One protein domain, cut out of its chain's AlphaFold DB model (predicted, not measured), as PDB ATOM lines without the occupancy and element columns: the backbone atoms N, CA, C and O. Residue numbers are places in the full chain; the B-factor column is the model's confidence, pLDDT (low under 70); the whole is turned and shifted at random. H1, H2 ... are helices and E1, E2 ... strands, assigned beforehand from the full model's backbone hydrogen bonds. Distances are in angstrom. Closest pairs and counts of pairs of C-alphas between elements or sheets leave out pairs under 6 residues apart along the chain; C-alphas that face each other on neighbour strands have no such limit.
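Overview. This is residues 376 to 509 of the 513 residues of an uncharacterized protein of Penicillium solitum (UniProt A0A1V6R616). Look for an elongated model with a strongly twisted five-stranded sheet at one end and a loose hook of helices at the other: H2 leads away from the sheet's edge strand E5, H4 turns off near H2's far end, and H5 turns again beyond H4. The short helices H1 and H3 lie between the sheet and H4. You have 134 printed residues, with five named helices and five named strands in the order H1 E1 E2 E3 E4 E5 H2 H3 H4 H5. The sheet is mixed, in the order E2, E1, E4, E3, E5, and the class is mixed, helices and strands. The whole is loose, with a radius of gyration of the C-alphas of 17.9 A and spans of 57 by 32 by 24 A.

Along the chain. Find C-alpha 376 at (121.539, 79.671, 155.824), where H1, residues 376 to 379, begins. Go on to E1, residues 392 to 397, 15.9 A long, and E2, residues 405 to 409, 13.3 A. E3, residues 420 to 426, begins at C-alpha 420, (123.917, 81.318, 168.008), and measures 18.4 A. E4, residues 433 to 438, measures 16.3 A, and E5 is residues 443 to 445. Next come H2, residues 446 to 457, 16.4 A, and H3, residues 471 to 474. H4, residues 481 to 497, runs 24.4 A. H5, residues 501 to 507, ends at C-alpha 507, (124.343, 59.405, 150.069).

Arrangement. Begin in the sheet with the hairpin E1 and E2, antiparallel, where N 395 and O 406 are 2.8 A apart. E1 and E4 are antiparallel, with N 396 and O 437 at 2.9 A. The hairpin E3 and E4 is antiparallel, with N 434 and O 425 at 3.0 A. E3 and the edge strand E5 are parallel, with N 422 and O 444 at 2.9 A. The pairing is staggered: E3 pairs with E5 over residues 420 to 422 and with E4 over 423 to 426. H2 only grazes the sheet, with residues 446 to 449; its closest C-alphas to E3 are those of Val 421 and Ser 446, 6.1 A. H2, with residues 455 to 456 alone, and H4, with 481 to 485 alone, only just touch, with 3 pairs of C-alphas within 8 A; the closest are Phe 456 and Leu 481, 7.5 A. H3 touches H4 at its residues 484 to 488 alone, closest at the C-alphas of Ile 473 and Arg 484, 5.8 A. H1 and H3 only just touch, with 3 such pairs, the closest being the C-alphas of Phe 379 and Pro 471, 6.3 A. H4 and H5 are close but not clearly touching, about perpendicular at 90 degrees, with the C-alphas of Ile 495 and Ile 501 closest at 6.6 A. In H2 and H4 every O i to N i+4 pair is within hydrogen-bond range; in H5 it is 1 of 3, beside 2 of 4 O i to N i+3 pairs, and H1 and H3 are too short for an O i to N i+4 pair.

Size, cuts and confidence. The two C-alphas farthest apart are those of Ala 401 and Gly 499, 57.8 A. The printed part has no cut. The links H1 to E1 and H2 to H3 are long, with 12 and 13 residues. Expect low confidence at residues 500 to 509, under 70; the mean pLDDT of the printed part is 90.1.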
ATOM      1  N   ASP A 376     121.966  80.636 154.801       87.88
ATOM      2  CA  ASP A 376     121.539  79.671 155.824       87.88
ATOM      3  C   ASP A 376     122.031  78.262 155.523       87.88
ATOM      4  O   ASP A 376     122.661  77.626 156.365       87.88
ATOM      5  N   LYS A 377     121.845  77.832 154.274       88.12
ATOM      6  CA  LYS A 377     122.293  76.526 153.785       88.12
ATOM      7  C   LYS A 377     123.804  76.318 153.944       88.12
ATOM      8  O   LYS A 377     124.253  75.188 154.088       88.12
ATOM      9  N   TRP A 378     124.589  77.390 153.900       91.38
ATOM     10  CA  TRP A 378     126.048  77.330 153.816       91.38
ATOM     11  C   TRP A 378     126.732  77.613 155.149       91.38
ATOM     12  O   TRP A 378     127.744  77.001 155.474       91.38
ATOM     13  N   PHE A 379     126.183  78.537 155.928       95.00
ATOM     14  CA  PHE A 379     126.803  79.067 157.136       95.00
ATOM     15  C   PHE A 379     126.223  78.478 158.419       95.00
ATOM     16  O   PHE A 379     126.900  78.530 159.451       95.00
ATOM     17  N   LEU A 380     125.003  77.934 158.378       95.12
ATOM     18  CA  LEU A 380     124.364  77.337 159.547       95.12
ATOM     19  C   LEU A 380     124.535  75.828 159.558       95.12
ATOM     20  O   LEU A 380     124.525  75.205 158.500       95.12
ATOM     21  N   LEU A 381     124.688  75.270 160.756       95.00
ATOM     22  CA  LEU A 381     124.643  73.837 161.006       95.00
ATOM     23  C   LEU A 381     123.251  73.298 160.668       95.00
ATOM     24  O   LEU A 381     122.235  73.944 160.945       95.00
ATOM     25  N   ARG A 382     123.220  72.109 160.074       92.56
ATOM     26  CA  ARG A 382     122.010  71.301 159.942       92.56
ATOM     27  C   ARG A 382     121.705  70.632 161.282       92.56
ATOM     28  O   ARG A 382     122.552  70.613 162.172       92.56
ATOM     29  N   ARG A 383     120.490  70.115 161.457       90.81
ATOM     30  CA  ARG A 383     120.025  69.613 162.763       90.81
ATOM     31  C   ARG A 383     120.869  68.431 163.246       90.81
ATOM     32  O   ARG A 383     121.201  68.352 164.421       90.81
ATOM     33  N   GLU A 384     121.235  67.562 162.321       92.69
ATOM     34  CA  GLU A 384     122.102  66.402 162.485       92.69
ATOM     35  C   GLU A 384     123.546  66.776 162.865       92.69
ATOM     36  O   GLU A 384     124.248  65.989 163.492       92.69
ATOM     37  N   GLU A 385     123.976  68.009 162.583       94.00
ATOM     38  CA  GLU A 385     125.322  68.501 162.896       94.00
ATOM     39  C   GLU A 385     125.405  69.218 164.251       94.00
ATOM     40  O   GLU A 385     126.468  69.714 164.624       94.00
ATOM     41  N   PHE A 386     124.299  69.329 164.995       94.75
ATOM     42  CA  PHE A 386     124.283  70.061 166.267       94.75
ATOM     43  C   PHE A 386     125.130  69.371 167.342       94.75
ATOM     44  O   PHE A 386     125.655  70.043 168.230       94.75
ATOM     45  N   GLY A 387     125.277  68.044 167.280       95.44
ATOM     46  CA  GLY A 387     125.939  67.273 168.330       95.44
ATOM     47  C   GLY A 387     125.275  67.520 169.688       95.44
ATOM     48  O   GLY A 387     124.090  67.248 169.860       95.44
ATOM     49  N   ALA A 388     126.027  68.073 170.643       96.56
ATOM     50  CA  ALA A 388     125.532  68.417 171.979       96.56
ATOM     51  C   ALA A 388     124.826  69.789 172.067       96.56
ATOM     52  O   ALA A 388     124.405  70.194 173.150       96.56
ATOM     53  N   LEU A 389     124.725  70.540 170.964       97.50
ATOM     54  CA  LEU A 389     124.069  71.846 170.969       97.50
ATOM     55  C   LEU A 389     122.544  71.699 171.098       97.50
ATOM     56  O   LEU A 389     121.939  70.861 170.426       97.50
ATOM     57  N   PRO A 390     121.885  72.558 171.893       97.12
ATOM     58  CA  PRO A 390     120.443  72.492 172.060       97.12
ATOM     59  C   PRO A 390     119.705  72.925 170.784       97.12
ATOM     60  O   PRO A 390     120.090  73.885 170.104       97.12
ATOM     61  N   VAL A 391     118.609  72.223 170.478       96.62
ATOM     62  CA  VAL A 391     117.720  72.527 169.339       96.62
ATOM     63  C   VAL A 391     116.835  73.738 169.628       96.62
ATOM     64  O   VAL A 391     116.519  74.512 168.724       96.62
ATOM     65  N   GLU A 392     116.468  73.923 170.890       97.06
ATOM     66  CA  GLU A 392     115.672  75.042 171.375       97.06
ATOM     67  C   GLU A 392     116.395  75.715 172.535       97.06
ATOM     68  O   GLU A 392     117.006  75.055 173.373       97.06
ATOM     69  N   LEU A 393     116.355  77.043 172.557       96.56
ATOM     70  CA  LEU A 393     117.029  77.850 173.563       96.56
ATOM     71  C   LEU A 393     116.084  78.893 174.121       96.56
ATOM     72  O   LEU A 393     115.368  79.566 173.375       96.56
ATOM     73  N   GLU A 394     116.165  79.083 175.431       97.31
ATOM     74  CA  GLU A 394     115.606  80.259 176.071       97.31
ATOM     75  C   GLU A 394     116.491  81.474 175.756       97.31
ATOM     76  O   GLU A 394     117.688  81.516 176.056       97.31
ATOM     77  N   VAL A 395     115.891  82.474 175.118       97.12
ATOM     78  CA  VAL A 395     116.530  83.740 174.764       97.12
ATOM     79  C   VAL A 395     115.881  84.876 175.532       97.12
ATOM     80  O   VAL A 395     114.668  84.886 175.739       97.12
ATOM     81  N   ARG A 396     116.688  85.857 175.936       96.44
ATOM     82  CA  ARG A 396     116.227  87.049 176.655       96.44
ATOM     83  C   ARG A 396     116.259  88.265 175.742       96.44
ATOM     84  O   ARG A 396     117.169  88.406 174.919       96.44
ATOM     85  N   CYS A 397     115.271  89.135 175.897       96.25
ATOM     86  CA  CYS A 397     115.236  90.430 175.231       96.25
ATOM     87  C   CYS A 397     116.391  91.322 175.725       96.25
ATOM     88  O   CYS A 397     116.615  91.432 176.924       96.25
ATOM     89  N   GLN A 398     117.105  91.986 174.811       94.44
ATOM     90  CA  GLN A 398     118.184  92.939 175.139       94.44
ATOM     91  C   GLN A 398     117.701  94.389 175.346       94.44
ATOM     92  O   GLN A 398     118.507  95.314 175.418       94.44
ATOM     93  N   GLY A 399     116.387  94.628 175.410       91.06
ATOM     94  CA  GLY A 399     115.860  95.953 175.739       91.06
ATOM     95  C   GLY A 399     116.266  96.354 177.161       91.06
ATOM     96  O   GLY A 399     116.103  95.560 178.080       91.06
ATOM     97  N   THR A 400     116.743  97.587 177.356       84.56
ATOM     98  CA  THR A 400     117.352  98.107 178.603       84.56
ATOM     99  C   THR A 400     116.529  97.927 179.885       84.56
ATOM    100  O   THR A 400     117.096  97.979 180.971       84.56
ATOM    101  N   ALA A 401     115.219  97.685 179.787       87.06
ATOM    102  CA  ALA A 401     114.332  97.423 180.924       87.06
ATOM    103  C   ALA A 401     113.466  96.155 180.755       87.06
ATOM    104  O   ALA A 401     112.507  95.950 181.498       87.06
ATOM    105  N   CYS A 402     113.756  95.305 179.763       89.19
ATOM    106  CA  CYS A 402     112.930  94.143 179.461       89.19
ATOM    107  C   CYS A 402     113.577  92.842 179.951       89.19
ATOM    108  O   CYS A 402     114.635  92.448 179.478       89.19
ATOM    109  N   GLN A 403     112.894  92.141 180.859       91.06
ATOM    110  CA  GLN A 403     113.273  90.800 181.332       91.06
ATOM    111  C   GLN A 403     112.446  89.687 180.668       91.06
ATOM    112  O   GLN A 403     112.298  88.602 181.217       91.06
ATOM    113  N   GLU A 404     111.828  89.963 179.518       95.06
ATOM    114  CA  GLU A 404     111.062  88.952 178.791       95.06
ATOM    115  C   GLU A 404     112.006  87.880 178.239       95.06
ATOM    116  O   GLU A 404     113.026  88.184 177.607       95.06
ATOM    117  N   THR A 405     111.651  86.624 178.491       95.81
ATOM    118  CA  THR A 405     112.317  85.457 177.931       95.81
ATOM    119  C   THR A 405     111.343  84.692 177.053       95.81
ATOM    120  O   THR A 405     110.124  84.824 177.178       95.81
ATOM    121  N   LYS A 406     111.881  83.932 176.107       95.50
ATOM    122  CA  LYS A 406     111.089  83.022 175.284       95.50
ATOM    123  C   LYS A 406     111.948  81.894 174.753       95.50
ATOM    124  O   LYS A 406     113.146  82.074 174.536       95.50
ATOM    125  N   THR A 407     111.315  80.775 174.447       96.25
ATOM    126  CA  THR A 407     111.968  79.662 173.763       96.25
ATOM    127  C   THR A 407     111.926  79.887 172.256       96.25
ATOM    128  O   THR A 407     110.873  80.186 171.689       96.25
ATOM    129  N   VAL A 408     113.074  79.771 171.592       94.50
ATOM    130  CA  VAL A 408     113.181  79.827 170.129       94.50
ATOM    131  C   VAL A 408     113.932  78.619 169.599       94.50
ATOM    132  O   VAL A 408     114.843  78.103 170.247       94.50
ATOM    133  N   LYS A 409     113.603  78.216 168.369       95.00
ATOM    134  CA  LYS A 409     114.401  77.241 167.627       95.00
ATOM    135  C   LYS A 409     115.780  77.832 167.335       95.00
ATOM    136  O   LYS A 409     115.889  78.888 166.705       95.00
ATOM    137  N   ALA A 410     116.821  77.156 167.796       95.81
ATOM    138  CA  ALA A 410     118.184  77.633 167.683       95.81
ATOM    139  C   ALA A 410     118.701  77.539 166.245       95.81
ATOM    140  O   ALA A 410     118.448  76.579 165.516       95.81
ATOM    141  N   ARG A 411     119.451  78.565 165.841       96.12
ATOM    142  CA  ARG A 411     120.189  78.616 164.577       96.12
ATOM    143  C   ARG A 411     121.664  78.723 164.923       96.12
ATOM    144  O   ARG A 411     122.102  79.766 165.400       96.12
ATOM    145  N   TRP A 412     122.413  77.650 164.708       97.44
ATOM    146  CA  TRP A 412     123.840  77.593 165.016       97.44
ATOM    147  C   TRP A 412     124.667  77.774 163.757       97.44
ATOM    148  O   TRP A 412     124.336  77.232 162.712       97.44
ATOM    149  N   THR A 413     125.750  78.535 163.850       97.25
ATOM    150  CA  THR A 413     126.736  78.639 162.768       97.25
ATOM    151  C   THR A 413     127.768  77.524 162.845       97.25
ATOM    152  O   THR A 413     128.121  77.093 163.940       97.25
ATOM    153  N   GLY A 414     128.334  77.127 161.704       95.06
ATOM    154  CA  GLY A 414     129.429  76.149 161.650       95.06
ATOM    155  C   GLY A 414     130.817  76.719 161.984       95.06
ATOM    156  O   GLY A 414     131.810  76.312 161.395       95.06
ATOM    157  N   HIS A 415     130.913  77.706 162.878       95.75
ATOM    158  CA  HIS A 415     132.219  78.115 163.411       95.75
ATOM    159  C   HIS A 415     132.847  76.953 164.198       95.75
ATOM    160  O   HIS A 415     132.119  76.151 164.776       95.75
ATOM    161  N   ALA A 416     134.183  76.932 164.321       93.69
ATOM    162  CA  ALA A 416     134.882  75.971 165.188       93.69
ATOM    163  C   ALA A 416     134.321  75.961 166.627       93.69
ATOM    164  O   ALA A 416     134.201  74.911 167.245       93.69
ATOM    165  N   THR A 417     133.913  77.132 167.126       95.81
ATOM    166  CA  THR A 417     133.019  77.260 168.284       95.81
ATOM    167  C   THR A 417     131.666  77.777 167.792       95.81
ATOM    168  O   THR A 417     131.568  78.973 167.483       95.81
ATOM    169  N   PRO A 418     130.639  76.915 167.680       97.44
ATOM    170  CA  PRO A 418     129.341  77.282 167.129       97.44
ATOM    171  C   PRO A 418     128.739  78.502 167.825       97.44
ATOM    172  O   PRO A 418     128.701  78.590 169.051       97.44
ATOM    173  N   ARG A 419     128.275  79.470 167.028       98.06
ATOM    174  CA  ARG A 419     127.645  80.703 167.527       98.06
ATOM    175  C   ARG A 419     126.165  80.722 167.204       98.06
ATOM    176  O   ARG A 419     125.799  80.414 166.067       98.06
ATOM    177  N   PHE A 420     125.355  81.139 168.169       97.88
ATOM    178  CA  PHE A 420     123.917  81.318 168.008       97.88
ATOM    179  C   PHE A 420     123.629  82.549 167.143       97.88
ATOM    180  O   PHE A 420     124.150  83.640 167.398       97.88
ATOM    181  N   VAL A 421     122.788  82.392 166.125       97.06
ATOM    182  CA  VAL A 421     122.355  83.499 165.273       97.06
ATOM    183  C   VAL A 421     121.267  84.293 165.982       97.06
ATOM    184  O   VAL A 421     120.152  83.805 166.158       97.06
ATOM    185  N   VAL A 422     121.595  85.527 166.367       96.44
ATOM    186  CA  VAL A 422     120.688  86.431 167.086       96.44
ATOM    187  C   VAL A 422     119.409  86.627 166.283       96.44
ATOM    188  O   VAL A 422     119.443  87.032 165.116       96.44
ATOM    189  N   ALA A 423     118.279  86.354 166.925       88.94
ATOM    190  CA  ALA A 423     116.974  86.516 166.322       88.94
ATOM    191  C   ALA A 423     116.413  87.904 166.657       88.94
ATOM    192  O   ALA A 423     116.399  88.312 167.818       88.94
ATOM    193  N   VAL A 424     115.931  88.620 165.641       91.44
ATOM    194  CA  VAL A 424     115.266  89.917 165.815       91.44
ATOM    195  C   VAL A 424     113.766  89.681 165.826       91.44
ATOM    196  O   VAL A 424     113.181  89.301 164.810       91.44
ATOM    197  N   HIS A 425     113.127  89.919 166.965       88.44
ATOM    198  CA  HIS A 425     111.693  89.705 167.125       88.44
ATOM    199  C   HIS A 425     111.038  90.874 167.859       88.44
ATOM    200  O   HIS A 425     111.706  91.549 168.645       88.44
ATOM    201  N   PRO A 426     109.732  91.105 167.632       90.88
ATOM    202  CA  PRO A 426     108.970  92.028 168.458       90.88
ATOM    203  C   PRO A 426     108.964  91.542 169.910       90.88
ATOM    204  O   PRO A 426     108.793  90.352 170.179       90.88
ATOM    205  N   CYS A 427     109.190  92.479 170.819       92.88
ATOM    206  CA  CYS A 427     109.079  92.303 172.257       92.88
ATOM    207  C   CYS A 427     107.701  92.768 172.710       92.88
ATOM    208  O   CYS A 427     107.284  93.874 172.360       92.88
ATOM    209  N   ILE A 428     106.992  91.928 173.466       91.31
ATOM    210  CA  ILE A 428     105.617  92.210 173.882       91.31
ATOM    211  C   ILE A 428     105.619  93.377 174.865       91.31
ATOM    212  O   ILE A 428     104.822  94.301 174.724       91.31
ATOM    213  N   LYS A 429     106.566  93.387 175.812       90.94
ATOM    214  CA  LYS A 429     106.651  94.454 176.820       90.94
ATOM    215  C   LYS A 429     107.068  95.806 176.247       90.94
ATOM    216  O   LYS A 429     106.536  96.827 176.665       90.94
ATOM    217  N   SER A 430     108.033  95.836 175.326       87.88
ATOM    218  CA  SER A 430     108.555  97.104 174.793       87.88
ATOM    219  C   SER A 430     107.891  97.555 173.494       87.88
ATOM    220  O   SER A 430     108.168  98.661 173.047       87.88
ATOM    221  N   GLY A 431     107.113  96.704 172.817       88.81
ATOM    222  CA  GLY A 431     106.522  96.969 171.494       88.81
ATOM    223  C   GLY A 431     107.528  97.088 170.334       88.81
ATOM    224  O   GLY A 431     107.159  97.004 169.166       88.81
ATOM    225  N   LEU A 432     108.815  97.261 170.637       90.19
ATOM    226  CA  LEU A 432     109.908  97.375 169.676       90.19
ATOM    227  C   LEU A 432     110.435  96.006 169.229       90.19
ATOM    228  O   LEU A 432     110.365  95.014 169.957       90.19
ATOM    229  N   ARG A 433     111.031  95.964 168.033       91.50
ATOM    230  CA  ARG A 433     111.867  94.839 167.597       91.50
ATOM    231  C   ARG A 433     113.233  94.936 168.262       91.50
ATOM    232  O   ARG A 433     113.938  95.920 168.067       91.50
ATOM    233  N   THR A 434     113.595  93.909 169.013       93.88
ATOM    234  CA  THR A 434     114.845  93.840 169.771       93.88
ATOM    235  C   THR A 434     115.626  92.584 169.406       93.88
ATOM    236  O   THR A 434     115.087  91.652 168.798       93.88
ATOM    237  N   ASP A 435     116.907  92.574 169.766       96.00
ATOM    238  CA  ASP A 435     117.753  91.390 169.700       96.00
ATOM    239  C   ASP A 435     117.425  90.438 170.856       96.00
ATOM    240  O   ASP A 435     117.292  90.855 172.012       96.00
ATOM    241  N   TRP A 436     117.313  89.150 170.535       96.56
ATOM    242  CA  TRP A 436     117.055  88.086 171.501       96.56
ATOM    243  C   TRP A 436     118.266  87.169 171.593       96.56
ATOM    244  O   TRP A 436     118.654  86.529 170.610       96.56
ATOM    245  N   ILE A 437     118.873  87.133 172.779       96.81
ATOM    246  CA  ILE A 437     120.184  86.523 173.015       96.81
ATOM    247  C   ILE A 437     120.059  85.419 174.079       96.81
ATOM    248  O   ILE A 437     119.440  85.656 175.120       96.81
ATOM    249  N   PRO A 438     120.619  84.217 173.852       97.12
ATOM    250  CA  PRO A 438     120.659  83.157 174.854       97.12
ATOM    251  C   PRO A 438     121.698  83.452 175.941       97.12
ATOM    252  O   PRO A 438     122.686  84.150 175.713       97.12
ATOM    253  N   THR A 439     121.510  82.883 177.130       94.69
ATOM    254  CA  THR A 439     122.503  82.985 178.214       94.69
ATOM    255  C   THR A 439     123.551  81.883 178.067       94.69
ATOM    256  O   THR A 439     123.191  80.729 177.864       94.69
ATOM    257  N   GLY A 440     124.839  82.225 178.177       95.31
ATOM    258  CA  GLY A 440     125.933  81.243 178.211       95.31
ATOM    259  C   GLY A 440     126.470  80.776 176.852       95.31
ATOM    260  O   GLY A 440     127.371  79.945 176.828       95.31
ATOM    261  N   TYR A 441     125.983  81.322 175.732       97.06
ATOM    262  CA  TYR A 441     126.445  80.945 174.390       97.06
ATOM    263  C   TYR A 441     126.957  82.150 173.593       97.06
ATOM    264  O   TYR A 441     126.373  83.234 173.673       97.06
ATOM    265  N   PRO A 442     128.019  81.984 172.780       97.50
ATOM    266  CA  PRO A 442     128.492  83.044 171.903       97.50
ATOM    267  C   PRO A 442     127.476  83.307 170.789       97.50
ATOM    268  O   PRO A 442     126.850  82.384 170.261       97.50
ATOM    269  N   THR A 443     127.339  84.569 170.386       97.81
ATOM    270  CA  THR A 443     126.338  84.983 169.400       97.81
ATOM    271  C   THR A 443     126.933  85.649 168.163       97.81
ATOM    272  O   THR A 443     128.097  86.062 168.121       97.81
ATOM    273  N   ILE A 444     126.127  85.711 167.104       97.25
ATOM    274  CA  ILE A 444     126.417  86.434 165.866       97.25
ATOM    275  C   ILE A 444     125.119  86.974 165.261       97.25
ATOM    276  O   ILE A 444     124.113  86.277 165.206       97.25
ATOM    277  N   HIS A 445     125.115  88.217 164.780       95.75
ATOM    278  CA  HIS A 445     123.936  88.771 164.109       95.75
ATOM    279  C   HIS A 445     123.826  88.270 162.666       95.75
ATOM    280  O   HIS A 445     124.832  88.211 161.950       95.75
ATOM    281  N   SER A 446     122.598  88.032 162.195       92.31
ATOM    282  CA  SER A 446     122.312  87.677 160.794       92.31
ATOM    283  C   SER A 446     122.931  88.665 159.802       92.31
ATOM    284  O   SER A 446     123.488  88.252 158.794       92.31
ATOM    285  N   ALA A 447     122.965  89.964 160.124       91.50
ATOM    286  CA  ALA A 447     123.587  90.983 159.275       91.50
ATOM    287  C   ALA A 447     125.095  90.751 159.032       91.50
ATOM    288  O   ALA A 447     125.623  91.134 157.985       91.50
ATOM    289  N   ASN A 448     125.811  90.124 159.973       95.06
ATOM    290  CA  ASN A 448     127.222  89.769 159.788       95.06
ATOM    291  C   ASN A 448     127.363  88.622 158.788       95.06
ATOM    292  O   ASN A 448     128.220  88.684 157.905       95.06
ATOM    293  N   LEU A 449     126.481  87.626 158.883       95.56
ATOM    294  CA  LEU A 449     126.408  86.512 157.942       95.56
ATOM    295  C   LEU A 449     126.007  86.997 156.544       95.56
ATOM    296  O   LEU A 449     126.689  86.668 155.576       95.56
ATOM    297  N   SER A 450     125.008  87.880 156.427       91.75
ATOM    298  CA  SER A 450     124.627  88.508 155.153       91.75
ATOM    299  C   SER A 450     125.790  89.265 154.515       91.75
ATOM    300  O   SER A 450     125.997  89.176 153.306       91.75
ATOM    301  N   ARG A 451     126.570  90.015 155.309       94.44
ATOM    302  CA  ARG A 451     127.751  90.738 154.813       94.44
ATOM    303  C   ARG A 451     128.840  89.782 154.339       94.44
ATOM    304  O   ARG A 451     129.413  90.017 153.278       94.44
ATOM    305  N   LEU A 452     129.114  88.713 155.086       95.38
ATOM    306  CA  LEU A 452     130.078  87.691 154.677       95.38
ATOM    307  C   LEU A 452     129.639  87.000 153.378       95.38
ATOM    308  O   LEU A 452     130.425  86.897 152.443       95.38
ATOM    309  N   TRP A 453     128.367  86.616 153.287       94.31
ATOM    310  CA  TRP A 453     127.771  86.018 152.093       94.31
ATOM    311  C   TRP A 453     127.878  86.933 150.876       94.31
ATOM    312  O   TRP A 453     128.326  86.527 149.807       94.31
ATOM    313  N   LYS A 454     127.519  88.209 151.057       92.19
ATOM    314  CA  LYS A 454     127.631  89.228 150.017       92.19
ATOM    315  C   LYS A 454     129.068  89.344 149.507       92.19
ATOM    316  O   LYS A 454     129.259  89.367 148.300       92.19
ATOM    317  N   ARG A 455     130.060  89.338 150.402       95.06
ATOM    318  CA  ARG A 455     131.480  89.387 150.025       95.06
ATOM    319  C   ARG A 455     131.907  88.198 149.167       95.06
ATOM    320  O   ARG A 455     132.634  88.411 148.208       95.06
ATOM    321  N   PHE A 456     131.451  86.983 149.476       95.00
ATOM    322  CA  PHE A 456     131.721  85.821 148.623       95.00
ATOM    323  C   PHE A 456     131.069  85.956 147.244       95.00
ATOM    324  O   PHE A 456     131.729  85.694 146.250       95.00
ATOM    325  N   ARG A 457     129.814  86.416 147.163       89.88
ATOM    326  CA  ARG A 457     129.127  86.609 145.871       89.88
ATOM    327  C   ARG A 457     129.705  87.735 145.013       89.88
ATOM    328  O   ARG A 457     129.529  87.726 143.803       89.88
ATOM    329  N   GLU A 458     130.295  88.748 145.640       90.19
ATOM    330  CA  GLU A 458     130.914  89.883 144.943       90.19
ATOM    331  C   GLU A 458     132.369  89.606 144.544       90.19
ATOM    332  O   GLU A 458     132.989  90.443 143.887       90.19
ATOM    333  N   ALA A 459     132.924  88.451 144.924       93.75
ATOM    334  CA  ALA A 459     134.240  88.045 144.471       93.75
ATOM    335  C   ALA A 459     134.198  87.736 142.958       93.75
ATOM    336  O   ALA A 459     133.348  86.957 142.521       93.75
ATOM    337  N   PRO A 460     135.083  88.341 142.141       90.06
ATOM    338  CA  PRO A 460     135.130  88.075 140.708       90.06
ATOM    339  C   PRO A 460     135.329  86.584 140.430       90.06
ATOM    340  O   PRO A 460     136.169  85.956 141.067       90.06
ATOM    341  N   GLU A 461     134.565  86.045 139.477       90.38
ATOM    342  CA  GLU A 461     134.705  84.664 138.978       90.38
ATOM    343  C   GLU A 461     134.479  83.560 140.032       90.38
ATOM    344  O   GLU A 461     134.794  82.397 139.791       90.38
ATOM    345  N   PHE A 462     133.878  83.885 141.181       90.56
ATOM    346  CA  PHE A 462     133.601  82.919 142.241       90.56
ATOM    347  C   PHE A 462     132.111  82.889 142.609       90.56
ATOM    348  O   PHE A 462     131.544  83.893 143.036       90.56
ATOM    349  N   ASP A 463     131.479  81.717 142.500       88.75
ATOM    350  CA  ASP A 463     130.147  81.460 143.060       88.75
ATOM    351  C   ASP A 463     130.265  80.398 144.155       88.75
ATOM    352  O   ASP A 463     130.456  79.219 143.864       88.75
ATOM    353  N   ILE A 464     130.140  80.816 145.421       90.75
ATOM    354  CA  ILE A 464     130.241  79.931 146.594       90.75
ATOM    355  C   ILE A 464     129.293  78.728 146.507       90.75
ATOM    356  O   ILE A 464     129.591  77.686 147.080       90.75
ATOM    357  N   THR A 465     128.179  78.839 145.769       86.81
ATOM    358  CA  THR A 465     127.221  77.735 145.642       86.81
ATOM    359  C   THR A 465     127.724  76.560 144.807       86.81
ATOM    360  O   THR A 465     127.089  75.511 144.809       86.81
ATOM    361  N   CYS A 466     128.836  76.736 144.091       87.50
ATOM    362  CA  CYS A 466     129.460  75.709 143.258       87.50
ATOM    363  C   CYS A 466     130.551  74.908 143.994       87.50
ATOM    364  O   CYS A 466     131.194  74.068 143.376       87.50
ATOM    365  N   TYR A 467     130.778  75.178 145.282       91.62
ATOM    366  CA  TYR A 467     131.860  74.599 146.085       91.62
ATOM    367  C   TYR A 467     131.294  73.795 147.264       91.62
ATOM    368  O   TYR A 467     130.133  73.993 147.635       91.62
ATOM    369  N   PRO A 468     132.074  72.890 147.884       91.06
ATOM    370  CA  PRO A 468     131.574  72.044 148.956       91.06
ATOM    371  C   PRO A 468     131.298  72.875 150.210       91.06
ATOM    372  O   PRO A 468     131.951  73.894 150.472       91.06
ATOM    373  N   ARG A 469     130.337  72.418 151.019       93.31
ATOM    374  CA  ARG A 469     129.987  73.074 152.281       93.31
ATOM    375  C   ARG A 469     131.098  72.873 153.317       93.31
ATOM    376  O   ARG A 469     131.194  71.804 153.907       93.31
ATOM    377  N   ARG A 470     131.923  73.902 153.543       95.25
ATOM    378  CA  ARG A 470     133.093  73.869 154.447       95.25
ATOM    379  C   ARG A 470     133.105  75.038 155.442       95.25
ATOM    380  O   ARG A 470     133.792  76.042 155.220       95.25
ATOM    381  N   PRO A 471     132.333  74.938 156.543       93.31
ATOM    382  CA  PRO A 471     132.248  75.990 157.557       93.31
ATOM    383  C   PRO A 471     133.588  76.350 158.203       93.31
ATOM    384  O   PRO A 471     133.849  77.526 158.475       93.31
ATOM    385  N   ASP A 472     134.467  75.359 158.352       93.31
ATOM    386  CA  ASP A 472     135.843  75.516 158.814       93.31
ATOM    387  C   ASP A 472     136.645  76.494 157.941       93.31
ATOM    388  O   ASP A 472     137.443  77.263 158.470       93.31
ATOM    389  N   ILE A 473     136.377  76.548 156.631       96.75
ATOM    390  CA  ILE A 473     137.002  77.503 155.707       96.75
ATOM    391  C   ILE A 473     136.258  78.847 155.708       96.75
ATOM    392  O   ILE A 473     136.893  79.906 155.759       96.75
ATOM    393  N   TYR A 474     134.918  78.843 155.688       95.12
ATOM    394  CA  TYR A 474     134.111  80.076 155.627       95.12
ATOM    395  C   TYR A 474     134.416  81.035 156.770       95.12
ATOM    396  O   TYR A 474     134.502  82.251 156.561       95.12
ATOM    397  N   PHE A 475     134.588  80.478 157.967       96.38
ATOM    398  CA  PHE A 475     134.789  81.222 159.199       96.38
ATOM    399  C   PHE A 475     136.252  81.295 159.636       96.38
ATOM    400  O   PHE A 475     136.530  81.822 160.714       96.38
ATOM    401  N   ASN A 476     137.199  80.841 158.807       95.75
ATOM    402  CA  ASN A 476     138.610  80.927 159.145       95.75
ATOM    403  C   ASN A 476     139.103  82.381 159.102       95.75
ATOM    404  O   ASN A 476     139.391  82.943 158.042       95.75
ATOM    405  N   MET A 477     139.201  83.000 160.275       93.69
ATOM    406  CA  MET A 477     139.620  84.393 160.413       93.69
ATOM    407  C   MET A 477     141.117  84.611 160.177       93.69
ATOM    408  O   MET A 477     141.495  85.755 159.938       93.69
ATOM    409  N   SER A 478     141.947  83.558 160.164       96.12
ATOM    410  CA  SER A 478     143.355  83.681 159.758       96.12
ATOM    411  C   SER A 478     143.512  83.833 158.242       96.12
ATOM    412  O   SER A 478     144.516  84.366 157.773       96.12
ATOM    413  N   LEU A 479     142.495  83.434 157.466       95.25
ATOM    414  CA  LEU A 479     142.467  83.590 156.018       95.25
ATOM    415  C   LEU A 479     141.731  84.871 155.610       95.25
ATOM    416  O   LEU A 479     140.597  85.146 156.031       95.25
ATOM    417  N   SER A 480     142.354  85.620 154.699       96.69
ATOM    418  CA  SER A 480     141.685  86.670 153.930       96.69
ATOM    419  C   SER A 480     140.584  86.067 153.045       96.69
ATOM    420  O   SER A 480     140.572  84.865 152.791       96.69
ATOM    421  N   LEU A 481     139.650  86.884 152.542       96.75
ATOM    422  CA  LEU A 481     138.592  86.383 151.651       96.75
ATOM    423  C   LEU A 481     139.159  85.652 150.409       96.75
ATOM    424  O   LEU A 481     138.698  84.542 150.158       96.75
ATOM    425  N   PRO A 482     140.177  86.178 149.690       97.12
ATOM    426  CA  PRO A 482     140.844  85.422 148.627       97.12
ATOM    427  C   PRO A 482     141.456  84.100 149.107       97.12
ATOM    428  O   PRO A 482     141.340  83.095 148.417       97.12
ATOM    429  N   GLY A 483     142.048  84.073 150.308       97.25
ATOM    430  CA  GLY A 483     142.587  82.843 150.896       97.25
ATOM    431  C   GLY A 483     141.508  81.791 151.176       97.25
ATOM    432  O   GLY A 483     141.706  80.617 150.882       97.25
ATOM    433  N   ARG A 484     140.334  82.206 151.673       97.69
ATOM    434  CA  ARG A 484     139.181  81.308 151.870       97.69
ATOM    435  C   ARG A 484     138.651  80.771 150.544       97.69
ATOM    436  O   ARG A 484     138.321  79.597 150.460       97.69
ATOM    437  N   ILE A 485     138.585  81.619 149.518       97.25
ATOM    438  CA  ILE A 485     138.186  81.216 148.164       97.25
ATOM    439  C   ILE A 485     139.158  80.171 147.611       97.25
ATOM    440  O   ILE A 485     138.716  79.106 147.199       97.25
ATOM    441  N   ALA A 486     140.466  80.427 147.678       96.25
ATOM    442  CA  ALA A 486     141.482  79.478 147.226       96.25
ATOM    443  C   ALA A 486     141.391  78.133 147.969       96.25
ATOM    444  O   ALA A 486     141.443  77.081 147.342       96.25
ATOM    445  N   ALA A 487     141.173  78.161 149.289       96.81
ATOM    446  CA  ALA A 487     140.988  76.948 150.082       96.81
ATOM    447  C   ALA A 487     139.715  76.165 149.700       96.81
ATOM    448  O   ALA A 487     139.734  74.938 149.715       96.81
ATOM    449  N   LEU A 488     138.621  76.842 149.328       96.75
ATOM    450  CA  LEU A 488     137.404  76.182 148.830       96.75
ATOM    451  C   LEU A 488     137.605  75.551 147.453       96.75
ATOM    452  O   LEU A 488     137.121  74.446 147.219       96.75
ATOM    453  N   VAL A 489     138.321  76.240 146.561       95.00
ATOM    454  CA  VAL A 489     138.688  75.713 145.240       95.00
ATOM    455  C   VAL A 489     139.542  74.458 145.395       95.00
ATOM    456  O   VAL A 489     139.251  73.438 144.779       95.00
ATOM    457  N   GLU A 490     140.543  74.497 146.274       96.38
ATOM    458  CA  GLU A 490     141.392  73.338 146.539       96.38
ATOM    459  C   GLU A 490     140.616  72.190 147.195       96.38
ATOM    460  O   GLU A 490     140.772  71.038 146.802       96.38
ATOM    461  N   ALA A 491     139.718  72.486 148.140       94.44
ATOM    462  CA  ALA A 491     138.855  71.469 148.736       94.44
ATOM    463  C   ALA A 491     137.975  70.769 147.686       94.44
ATOM    464  O   ALA A 491     137.826  69.552 147.741       94.44
ATOM    465  N   GLN A 492     137.425  71.512 146.719       94.19
ATOM    466  CA  GLN A 492     136.674  70.933 145.601       94.19
ATOM    467  C   GLN A 492     137.570  70.042 144.728       94.19
ATOM    468  O   GLN A 492     137.189  68.914 144.425       94.19
ATOM    469  N   ARG A 493     138.782  70.506 144.395       93.62
ATOM    470  CA  ARG A 493     139.758  69.743 143.604       93.62
ATOM    471  C   ARG A 493     140.137  68.414 144.266       93.62
ATOM    472  O   ARG A 493     140.260  67.406 143.578       93.62
ATOM    473  N   LEU A 494     140.321  68.399 145.587       92.19
ATOM    474  CA  LEU A 494     140.629  67.176 146.339       92.19
ATOM    475  C   LEU A 494     139.453  66.190 146.322       92.19
ATOM    476  O   LEU A 494     139.651  65.014 146.043       92.19
ATOM    477  N   ILE A 495     138.225  66.677 146.524       88.06
ATOM    478  CA  ILE A 495     137.012  65.848 146.448       88.06
ATOM    479  C   ILE A 495     136.859  65.212 145.052       88.06
ATOM    480  O   ILE A 495     136.480  64.041 144.951       88.06
ATOM    481  N   GLU A 496     137.167  65.967 143.990       86.00
ATOM    482  CA  GLU A 496     137.193  65.485 142.600       86.00
ATOM    483  C   GLU A 496     138.283  64.430 142.373       86.00
ATOM    484  O   GLU A 496     138.012  63.397 141.762       86.00
ATOM    485  N   ALA A 497     139.493  64.657 142.891       88.06
ATOM    486  CA  ALA A 497     140.624  63.742 142.745       88.06
ATOM    487  C   ALA A 497     140.410  62.404 143.470       88.06
ATOM    488  O   ALA A 497     140.804  61.360 142.954       88.06
ATOM    489  N   ASP A 498     139.739  62.420 144.623       86.44
ATOM    490  CA  ASP A 498     139.446  61.217 145.407       86.44
ATOM    491  C   ASP A 498     138.361  60.327 144.762       86.44
ATOM    492  O   ASP A 498     137.998  59.288 145.316       86.44
ATOM    493  N   GLY A 499     137.775  60.731 143.623       72.62
ATOM    494  CA  GLY A 499     136.680  60.004 142.960       72.62
ATOM    495  C   GLY A 499     135.403  59.903 143.811       72.62
ATOM    496  O   GLY A 499     134.448  59.210 143.462       72.62
ATOM    497  N   SER A 500     135.364  60.605 144.946       57.69
ATOM    498  CA  SER A 500     134.305  60.518 145.956       57.69
ATOM    499  C   SER A 500     132.983  61.161 145.516       57.69
ATOM    500  O   SER A 500     131.933  60.896 146.110       57.69
ATOM    501  N   ILE A 501     132.998  61.955 144.438       52.16
ATOM    502  CA  ILE A 501     131.815  62.643 143.901       52.16
ATOM    503  C   ILE A 501     130.768  61.667 143.361       52.16
ATOM    504  O   ILE A 501     129.575  61.940 143.500       52.16
ATOM    505  N   GLU A 502     131.166  60.514 142.817       49.66
ATOM    506  CA  GLU A 502     130.195  59.510 142.360       49.66
ATOM    507  C   GLU A 502     129.477  58.801 143.519       49.66
ATOM    508  O   GLU A 502     128.336  58.366 143.352       49.66
ATOM    509  N   ARG A 503     130.089  58.719 144.712       46.22
ATOM    510  CA  ARG A 503     129.504  58.015 145.873       46.22
ATOM    511  C   ARG A 503     128.748  58.936 146.832       46.22
ATOM    512  O   ARG A 503     127.644  58.589 147.243       46.22
ATOM    513  N   ASN A 504     129.262  60.130 147.136       42.91
ATOM    514  CA  ASN A 504     128.621  61.028 148.110       42.91
ATOM    515  C   ASN A 504     127.394  61.768 147.550       42.91
ATOM    516  O   ASN A 504     126.487  62.092 148.310       42.91
ATOM    517  N   ARG A 505     127.286  61.947 146.222       48.31
ATOM    518  CA  ARG A 505     126.051  62.463 145.598       48.31
ATOM    519  C   ARG A 505     124.861  61.501 145.725       48.31
ATOM    520  O   ARG A 505     123.728  61.964 145.658       48.31
ATOM    521  N   LYS A 506     125.106  60.196 145.917       40.56
ATOM    522  CA  LYS A 506     124.061  59.205 146.227       40.56
ATOM    523  C   LYS A 506     123.668  59.215 147.708       40.56
ATOM    524  O   LYS A 506     122.489  59.080 147.996       40.56
ATOM    525  N   ALA A 507     124.616  59.413 148.627       38.22
ATOM    526  CA  ALA A 507     124.343  59.405 150.069       38.22
ATOM    527  C   ALA A 507     123.547  60.642 150.534       38.22
ATOM    528  O   ALA A 507     122.524  60.490 151.188       38.22
ATOM    529  N   ASP A 508     123.905  61.852 150.078       44.16
ATOM    530  CA  ASP A 508     123.129  63.080 150.358       44.16
ATOM    531  C   ASP A 508     121.724  63.083 149.699       44.16
ATOM    532  O   ASP A 508     120.920  63.981 149.953       44.16
ATOM    533  N   ALA A 509     121.429  62.113 148.824       43.59
ATOM    534  CA  ALA A 509     120.125  61.926 148.187       43.59
ATOM    535  C   ALA A 509     119.268  60.827 148.849       43.59
ATOM    536  O   ALA A 509     118.091  60.734 148.514       43.59
TER     537      ALA A 509